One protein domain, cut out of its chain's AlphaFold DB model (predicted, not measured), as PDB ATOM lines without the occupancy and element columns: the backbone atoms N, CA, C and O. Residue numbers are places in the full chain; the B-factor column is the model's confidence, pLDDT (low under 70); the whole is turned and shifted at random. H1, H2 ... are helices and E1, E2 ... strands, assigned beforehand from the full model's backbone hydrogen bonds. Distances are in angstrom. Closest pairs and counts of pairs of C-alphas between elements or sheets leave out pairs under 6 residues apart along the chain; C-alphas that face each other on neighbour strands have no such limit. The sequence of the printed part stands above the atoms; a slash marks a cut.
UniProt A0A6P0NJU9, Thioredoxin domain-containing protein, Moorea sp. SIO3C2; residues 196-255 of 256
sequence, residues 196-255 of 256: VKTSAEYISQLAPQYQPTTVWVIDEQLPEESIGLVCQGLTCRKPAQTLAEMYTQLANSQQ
ATOM      1  N   VAL A 196     146.423 139.075 177.490       97.38
ATOM      2  CA  VAL A 196     146.253 140.214 178.389       97.38
ATOM      3  C   VAL A 196     145.305 141.223 177.774       97.38
ATOM      4  O   VAL A 196     145.501 141.668 176.644       97.38
ATOM      5  N   LYS A 197     144.295 141.601 178.547       96.88
ATOM      6  CA  LYS A 197     143.341 142.650 178.204       96.88
ATOM      7  C   LYS A 197     143.574 143.842 179.113       96.88
ATOM      8  O   LYS A 197     143.514 143.679 180.331       96.88
ATOM      9  N   THR A 198     143.885 144.999 178.552       96.88
ATOM     10  CA  THR A 198     144.191 146.215 179.321       96.88
ATOM     11  C   THR A 198     144.124 147.449 178.410       96.88
ATOM     12  O   THR A 198     143.783 147.319 177.238       96.88
ATOM     13  N   SER A 199     144.410 148.646 178.915       95.00
ATOM     14  CA  SER A 199     144.451 149.873 178.109       95.00
ATOM     15  C   SER A 199     145.767 150.000 177.330       95.00
ATOM     16  O   SER A 199     146.789 149.433 177.720       95.00
ATOM     17  N   ALA A 200     145.780 150.802 176.259       94.56
ATOM     18  CA  ALA A 200     147.008 151.102 175.508       94.56
ATOM     19  C   ALA A 200     148.124 151.676 176.404       94.56
ATOM     20  O   ALA A 200     149.295 151.330 176.244       94.56
ATOM     21  N   GLU A 201     147.753 152.491 177.398       93.88
ATOM     22  CA  GLU A 201     148.680 153.048 178.387       93.88
ATOM     23  C   GLU A 201     149.449 151.943 179.122       93.88
ATOM     24  O   GLU A 201     150.678 151.987 179.197       93.88
ATOM     25  N   TYR A 202     148.762 150.913 179.619       95.19
ATOM     26  CA  TYR A 202     149.417 149.818 180.333       95.19
ATOM     27  C   TYR A 202     150.133 148.845 179.394       95.19
ATOM     28  O   TYR A 202     151.201 148.346 179.753       95.19
ATOM     29  N   ILE A 203     149.628 148.624 178.173       95.75
ATOM     30  CA  ILE A 203     150.361 147.853 177.152       95.75
ATOM     31  C   ILE A 203     151.725 148.503 176.894       95.75
ATOM     32  O   ILE A 203     152.731 147.797 176.891       95.75
ATOM     33  N   SER A 204     151.787 149.832 176.758       94.38
ATOM     34  CA  SER A 204     153.045 150.549 176.499       94.38
ATOM     35  C   SER A 204     154.107 150.354 177.589       94.38
ATOM     36  O   SER A 204     155.297 150.362 177.293       94.38
ATOM     37  N   GLN A 205     153.687 150.104 178.834       94.19
ATOM     38  CA  GLN A 205     154.582 149.861 179.968       94.19
ATOM     39  C   GLN A 205     155.003 148.387 180.085       94.19
ATOM     40  O   GLN A 205     156.118 148.088 180.518       94.19
ATOM     41  N   LEU A 206     154.119 147.457 179.709       94.12
ATOM     42  CA  LEU A 206     154.303 146.015 179.908       94.12
ATOM     43  C   LEU A 206     154.942 145.312 178.701       94.12
ATOM     44  O   LEU A 206     155.800 144.442 178.868       94.12
ATOM     45  N   ALA A 207     154.546 145.681 177.482       93.25
ATOM     46  CA  ALA A 207     154.961 145.036 176.235       93.25
ATOM     47  C   ALA A 207     156.471 145.112 175.905       93.25
ATOM     48  O   ALA A 207     156.965 144.178 175.251       93.25
ATOM     49  N   PRO A 208     157.242 146.135 176.346       93.44
ATOM     50  CA  PRO A 208     158.698 146.154 176.167       93.44
ATOM     51  C   PRO A 208     159.416 144.982 176.854       93.44
ATOM     52  O   PRO A 208     160.498 144.571 176.432       93.44
ATOM     53  N   GLN A 209     158.817 144.392 177.889       91.50
ATOM     54  CA  GLN A 209     159.415 143.274 178.611       91.50
ATOM     55  C   GLN A 209     159.343 141.971 177.812       91.50
ATOM     56  O   GLN A 209     158.555 141.810 176.875       91.50
ATOM     57  N   TYR A 210     160.211 141.019 178.150       90.44
ATOM     58  CA  TYR A 210     160.206 139.711 177.506       90.44
ATOM     59  C   TYR A 210     159.066 138.848 178.066       90.44
ATOM     60  O   TYR A 210     159.158 138.347 179.182       90.44
ATOM     61  N   GLN A 211     157.997 138.704 177.279       91.50
ATOM     62  CA  GLN A 211     156.788 137.935 177.601       91.50
ATOM     63  C   GLN A 211     156.488 136.978 176.428       91.50
ATOM     64  O   GLN A 211     155.705 137.313 175.536       91.50
ATOM     65  N   PRO A 212     157.206 135.843 176.333       87.56
ATOM     66  CA  PRO A 212     157.339 135.074 175.094       87.56
ATOM     67  C   PRO A 212     156.054 134.448 174.554       87.56
ATOM     68  O   PRO A 212     156.001 134.230 173.349       87.56
ATOM     69  N   THR A 213     155.052 134.159 175.392       95.38
ATOM     70  CA  THR A 213     153.782 133.529 174.975       95.38
ATOM     71  C   THR A 213     152.563 134.426 175.200       95.38
ATOM     72  O   THR A 213     151.439 133.946 175.375       95.38
ATOM     73  N   THR A 214     152.779 135.742 175.218       96.81
ATOM     74  CA  THR A 214     151.743 136.732 175.518       96.81
ATOM     75  C   THR A 214     151.276 137.474 174.270       96.81
ATOM     76  O   THR A 214     152.083 137.918 173.455       96.81
ATOM     77  N   VAL A 215     149.961 137.663 174.155       97.44
ATOM     78  CA  VAL A 215     149.356 138.654 173.257       97.44
ATOM     79  C   VAL A 215     148.535 139.661 174.057       97.44
ATOM     80  O   VAL A 215     147.932 139.329 175.079       97.44
ATOM     81  N   TRP A 216     148.501 140.890 173.564       97.31
ATOM     82  CA  TRP A 216     147.821 142.031 174.153       97.31
ATOM     83  C   TRP A 216     146.601 142.401 173.313       97.31
ATOM     84  O   TRP A 216     146.647 142.361 172.079       97.31
ATOM     85  N   VAL A 217     145.524 142.779 173.992       96.25
ATOM     86  CA  VAL A 217     144.296 143.315 173.406       96.25
ATOM     87  C   VAL A 217     143.885 144.545 174.203       96.25
ATOM     88  O   VAL A 217     143.846 144.502 175.434       96.25
ATOM     89  N   ILE A 218     143.565 145.627 173.495       95.44
ATOM     90  CA  ILE A 218     142.913 146.781 174.108       95.44
ATOM     91  C   ILE A 218     141.462 146.395 174.394       95.44
ATOM     92  O   ILE A 218     140.731 146.007 173.484       95.44
ATOM     93  N   ASP A 219     141.065 146.454 175.661       93.31
ATOM     94  CA  ASP A 219     139.704 146.152 176.103       93.31
ATOM     95  C   ASP A 219     139.253 147.260 177.057       93.31
ATOM     96  O   ASP A 219     139.862 147.465 178.106       93.31
ATOM     97  N   GLU A 220     138.213 147.998 176.673       83.19
ATOM     98  CA  GLU A 220     137.630 149.069 177.492       83.19
ATOM     99  C   GLU A 220     136.600 148.527 178.498       83.19
ATOM    100  O   GLU A 220     136.192 149.232 179.419       83.19
ATOM    101  N   GLN A 221     136.186 147.262 178.358       88.50
ATOM    102  CA  GLN A 221     135.172 146.615 179.194       88.50
ATOM    103  C   GLN A 221     135.820 145.807 180.323       88.50
ATOM    104  O   GLN A 221     135.542 144.620 180.520       88.50
ATOM    105  N   LEU A 222     136.722 146.448 181.060       91.06
ATOM    106  CA  LEU A 222     137.373 145.833 182.210       91.06
ATOM    107  C   LEU A 222     136.444 145.834 183.438       91.06
ATOM    108  O   LEU A 222     135.621 146.738 183.590       91.06
ATOM    109  N   PRO A 223     136.567 144.840 184.339       90.88
ATOM    110  CA  PRO A 223     135.901 144.871 185.637       90.88
ATOM    111  C   PRO A 223     136.216 146.150 186.423       90.88
ATOM    112  O   PRO A 223     137.311 146.704 186.295       90.88
ATOM    113  N   GLU A 224     135.271 146.577 187.262       88.19
ATOM    114  CA  GLU A 224     135.384 147.787 188.086       88.19
ATOM    115  C   GLU A 224     136.679 147.782 188.920       88.19
ATOM    116  O   GLU A 224     137.093 146.740 189.436       88.19
ATOM    117  N   GLU A 225     137.340 148.940 188.999       88.38
ATOM    118  CA  GLU A 225     138.638 149.145 189.673       88.38
ATOM    119  C   GLU A 225     139.817 148.311 189.132       88.38
ATOM    120  O   GLU A 225     140.908 148.348 189.706       88.38
ATOM    121  N   SER A 226     139.643 147.554 188.042       94.06
ATOM    122  CA  SER A 226     140.728 146.767 187.452       94.06
ATOM    123  C   SER A 226     141.440 147.522 186.334       94.06
ATOM    124  O   SER A 226     140.822 148.183 185.502       94.06
ATOM    125  N   ILE A 227     142.761 147.375 186.294       94.88
ATOM    126  CA  ILE A 227     143.604 147.920 185.231       94.88
ATOM    127  C   ILE A 227     143.837 146.907 184.105       94.88
ATOM    128  O   ILE A 227     144.301 147.273 183.028       94.88
ATOM    129  N   GLY A 228     143.522 145.628 184.324       96.00
ATOM    130  CA  GLY A 228     143.656 144.602 183.300       96.00
ATOM    131  C   GLY A 228     143.340 143.184 183.770       96.00
ATOM    132  O   GLY A 228     143.203 142.892 184.961       96.00
ATOM    133  N   LEU A 229     143.249 142.282 182.795       96.69
ATOM    134  CA  LEU A 229     143.010 140.854 182.978       96.69
ATOM    135  C   LEU A 229     144.122 140.046 182.318       96.69
ATOM    136  O   LEU A 229     144.401 140.234 181.136       96.69
ATOM    137  N   VAL A 230     144.702 139.106 183.065       96.44
ATOM    138  CA  VAL A 230     145.657 138.117 182.550       96.44
ATOM    139  C   VAL A 230     144.955 136.766 182.453       96.44
ATOM    140  O   VAL A 230     144.530 136.200 183.464       96.44
ATOM    141  N   CYS A 231     144.837 136.238 181.239       95.38
ATOM    142  CA  CYS A 231     144.152 134.984 180.952       95.38
ATOM    143  C   CYS A 231     145.116 133.956 180.364       95.38
ATOM    144  O   CYS A 231     145.870 134.267 179.452       95.38
ATOM    145  N   GLN A 232     145.081 132.728 180.879       91.44
ATOM    146  CA  GLN A 232     145.818 131.583 180.347       91.44
ATOM    147  C   GLN A 232     144.825 130.579 179.768       91.44
ATOM    148  O   GLN A 232     143.931 130.088 180.470       91.44
ATOM    149  N   GLY A 233     144.957 130.308 178.471       85.56
ATOM    150  CA  GLY A 233     143.943 129.576 177.713       85.56
ATOM    151  C   GLY A 233     142.557 130.214 177.859       85.56
ATOM    152  O   GLY A 233     142.370 131.386 177.549       85.56
ATOM    153  N   LEU A 234     141.585 129.442 178.351       83.38
ATOM    154  CA  LEU A 234     140.191 129.877 178.521       83.38
ATOM    155  C   LEU A 234     139.873 130.423 179.923       83.38
ATOM    156  O   LEU A 234     138.716 130.701 180.229       83.38
ATOM    157  N   THR A 235     140.877 130.551 180.791       90.75
ATOM    158  CA  THR A 235     140.691 130.959 182.189       90.75
ATOM    159  C   THR A 235     141.430 132.251 182.487       90.75
ATOM    160  O   THR A 235     142.580 132.412 182.086       90.75
ATOM    161  N   CYS A 236     140.790 133.163 183.214       93.25
ATOM    162  CA  CYS A 236     141.403 134.416 183.642       93.25
ATOM    163  C   CYS A 236     141.733 134.383 185.132       93.25
ATOM    164  O   CYS A 236     141.008 133.795 185.937       93.25
ATOM    165  N   ARG A 237     142.846 135.018 185.494       93.56
ATOM    166  CA  ARG A 237     143.211 135.277 186.887       93.56
ATOM    167  C   ARG A 237     142.298 136.360 187.471       93.56
ATOM    168  O   ARG A 237     141.524 136.991 186.750       93.56
ATOM    169  N   LYS A 238     142.394 136.575 188.789       94.56
ATOM    170  CA  LYS A 238     141.703 137.688 189.459       94.56
ATOM    171  C   LYS A 238     142.043 139.003 188.727       94.56
ATOM    172  O   LYS A 238     143.229 139.205 188.452       94.56
ATOM    173  N   PRO A 239     141.059 139.883 188.450       96.50
ATOM    174  CA  PRO A 239     141.324 141.197 187.873       96.50
ATOM    175  C   PRO A 239     142.413 141.925 188.659       96.50
ATOM    176  O   PRO A 239     142.357 141.972 189.891       96.50
ATOM    177  N   ALA A 240     143.425 142.415 187.952       96.44
ATOM    178  CA  ALA A 240     144.536 143.117 188.570       96.44
ATOM    179  C   ALA A 240     144.138 144.576 188.801       96.44
ATOM    180  O   ALA A 240     143.657 145.237 187.882       96.44
ATOM    181  N   GLN A 241     144.346 145.073 190.016       96.00
ATOM    182  CA  GLN A 241     144.043 146.455 190.403       96.00
ATOM    183  C   GLN A 241     145.282 147.352 190.314       96.00
ATOM    184  O   GLN A 241     145.175 148.574 190.271       96.00
ATOM    185  N   THR A 242     146.480 146.758 190.269       95.69
ATOM    186  CA  THR A 242     147.747 147.492 190.177       95.69
ATOM    187  C   THR A 242     148.694 146.879 189.150       95.69
ATOM    188  O   THR A 242     148.623 145.689 188.832       95.69
ATOM    189  N   LEU A 243     149.641 147.683 188.659       93.75
ATOM    190  CA  LEU A 243     150.672 147.211 187.729       93.75
ATOM    191  C   LEU A 243     151.543 146.110 188.341       93.75
ATOM    192  O   LEU A 243     151.888 145.152 187.658       93.75
ATOM    193  N   ALA A 244     151.859 146.203 189.636       94.44
ATOM    194  CA  ALA A 244     152.641 145.186 190.340       94.44
ATOM    195  C   ALA A 244     151.922 143.825 190.374       94.44
ATOM    196  O   ALA A 244     152.550 142.775 190.194       94.44
ATOM    197  N   GLU A 245     150.597 143.835 190.549       95.50
ATOM    198  CA  GLU A 245     149.779 142.627 190.446       95.50
ATOM    199  C   GLU A 245     149.803 142.057 189.027       95.50
ATOM    200  O   GLU A 245     150.055 140.861 188.875       95.50
ATOM    201  N   MET A 246     149.618 142.889 187.993       94.25
ATOM    202  CA  MET A 246     149.722 142.443 186.595       94.25
ATOM    203  C   MET A 246     151.087 141.821 186.295       94.25
ATOM    204  O   MET A 246     151.140 140.731 185.727       94.25
ATOM    205  N   TYR A 247     152.185 142.455 186.719       92.00
ATOM    206  CA  TYR A 247     153.536 141.912 186.560       92.00
ATOM    207  C   TYR A 247     153.688 140.542 187.208       92.00
ATOM    208  O   TYR A 247     154.215 139.618 186.593       92.00
ATOM    209  N   THR A 248     153.192 140.394 188.435       93.81
ATOM    210  CA  THR A 248     153.255 139.125 189.166       93.81
ATOM    211  C   THR A 248     152.435 138.046 188.459       93.81
ATOM    212  O   THR A 248     152.893 136.917 188.286       93.81
ATOM    213  N   GLN A 249     151.226 138.384 188.007       94.75
ATOM    214  CA  GLN A 249     150.366 137.468 187.259       94.75
ATOM    215  C   GLN A 249     150.999 137.043 185.930       94.75
ATOM    216  O   GLN A 249     150.945 135.859 185.592       94.75
ATOM    217  N   LEU A 250     151.628 137.978 185.212       93.06
ATOM    218  CA  LEU A 250     152.356 137.711 183.974       93.06
ATOM    219  C   LEU A 250     153.572 136.826 184.225       93.06
ATOM    220  O   LEU A 250     153.672 135.772 183.609       93.06
ATOM    221  N   ALA A 251     154.436 137.161 185.180       90.50
ATOM    222  CA  ALA A 251     155.595 136.336 185.520       90.50
ATOM    223  C   ALA A 251     155.191 134.893 185.867       90.50
ATOM    224  O   ALA A 251     155.780 133.941 185.357       90.50
ATOM    225  N   ASN A 252     154.123 134.721 186.652       90.69
ATOM    226  CA  ASN A 252     153.575 133.403 186.982       90.69
ATOM    227  C   ASN A 252     152.990 132.676 185.762       90.69
ATOM    228  O   ASN A 252     152.991 131.450 185.725       90.69
ATOM    229  N   SER A 253     152.476 133.409 184.769       88.25
ATOM    230  CA  SER A 253     151.965 132.809 183.532       88.25
ATOM    231  C   SER A 253     153.066 132.227 182.639       88.25
ATOM    232  O   SER A 253     152.793 131.324 181.852       88.25
ATOM    233  N   GLN A 254     154.300 132.719 182.793       84.12
ATOM    234  CA  GLN A 254     155.458 132.346 181.978       84.12
ATOM    235  C   GLN A 254     156.349 131.269 182.627       84.12
ATOM    236  O   GLN A 254     157.371 130.900 182.050       84.12
ATOM    237  N   GLN A 255     156.011 130.772 183.824       82.69
ATOM    238  CA  GLN A 255     156.762 129.687 184.462       82.69
ATOM    239  C   GLN A 255     156.539 128.367 183.705       82.69
ATOM    240  O   GLN A 255     155.395 127.960 183.486       82.69
TER     241      GLN A 255
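This is residues 196 to 255 of the 256 residues of the protein "Thioredoxin domain-containing protein" of Moorea sp. SIO3C2 (UniProt A0A6P0NJU9). A small three-stranded sheet has two helices over one of its faces, H1 and the longer H2, and no named helix over the other. E1 is the middle strand, and H1 is the crossover between E1 and its neighbour E2. The printed part has 60 residues, with E1, H1, E2, E3 and H2 along the chain; the sheet's order is E2, E1, E3, mixed, and the class is mixed, helices and strands. The whole is compact, with a radius of gyration of the C-alphas of 10.3 A, and rounded, spanning 28 by 23 by 19 A.

E1, residues 196 to 198, begins at C-alpha (146.253, 140.214, 178.389). H1 is residues 200 to 206, 9.9 A long. E2, residues 214 to 218, and E3, residues 228 to 232, are each 13.5 A long. H2, residues 243 to 253, is 15.1 A long and ends at C-alpha (151.965, 132.809, 183.532).

E1 and E2 are parallel at 27 degrees, with N 196 and O 215 2.9 A apart, within hydrogen-bond range. E1, H1 and E2 form a strand-helix-strand unit, two parallel neighbour strands with a helix between, whose crossover is right-handed. E1 and E3 are antiparallel at 170 degrees, with N 229 and O 197 at 2.8 A. H2 is on the sheet along E3, at 4 degrees on the local plane; the closest C-alphas, of Val 230 and Gln 249, are 6.7 A apart. H1 and H2 lie on the same face and are close but not clearly touching, their closest C-alphas, of Leu 206 and Tyr 247, 7.9 A apart. Every O i to N i+4 pair is within range in H2, and 2 of 3 in H1.

The C-alphas farthest apart, of Pro 212 and Glu 224, are 28.5 A apart. The printed part has no cut, no link is long, and no printed residue has a pLDDT under 70.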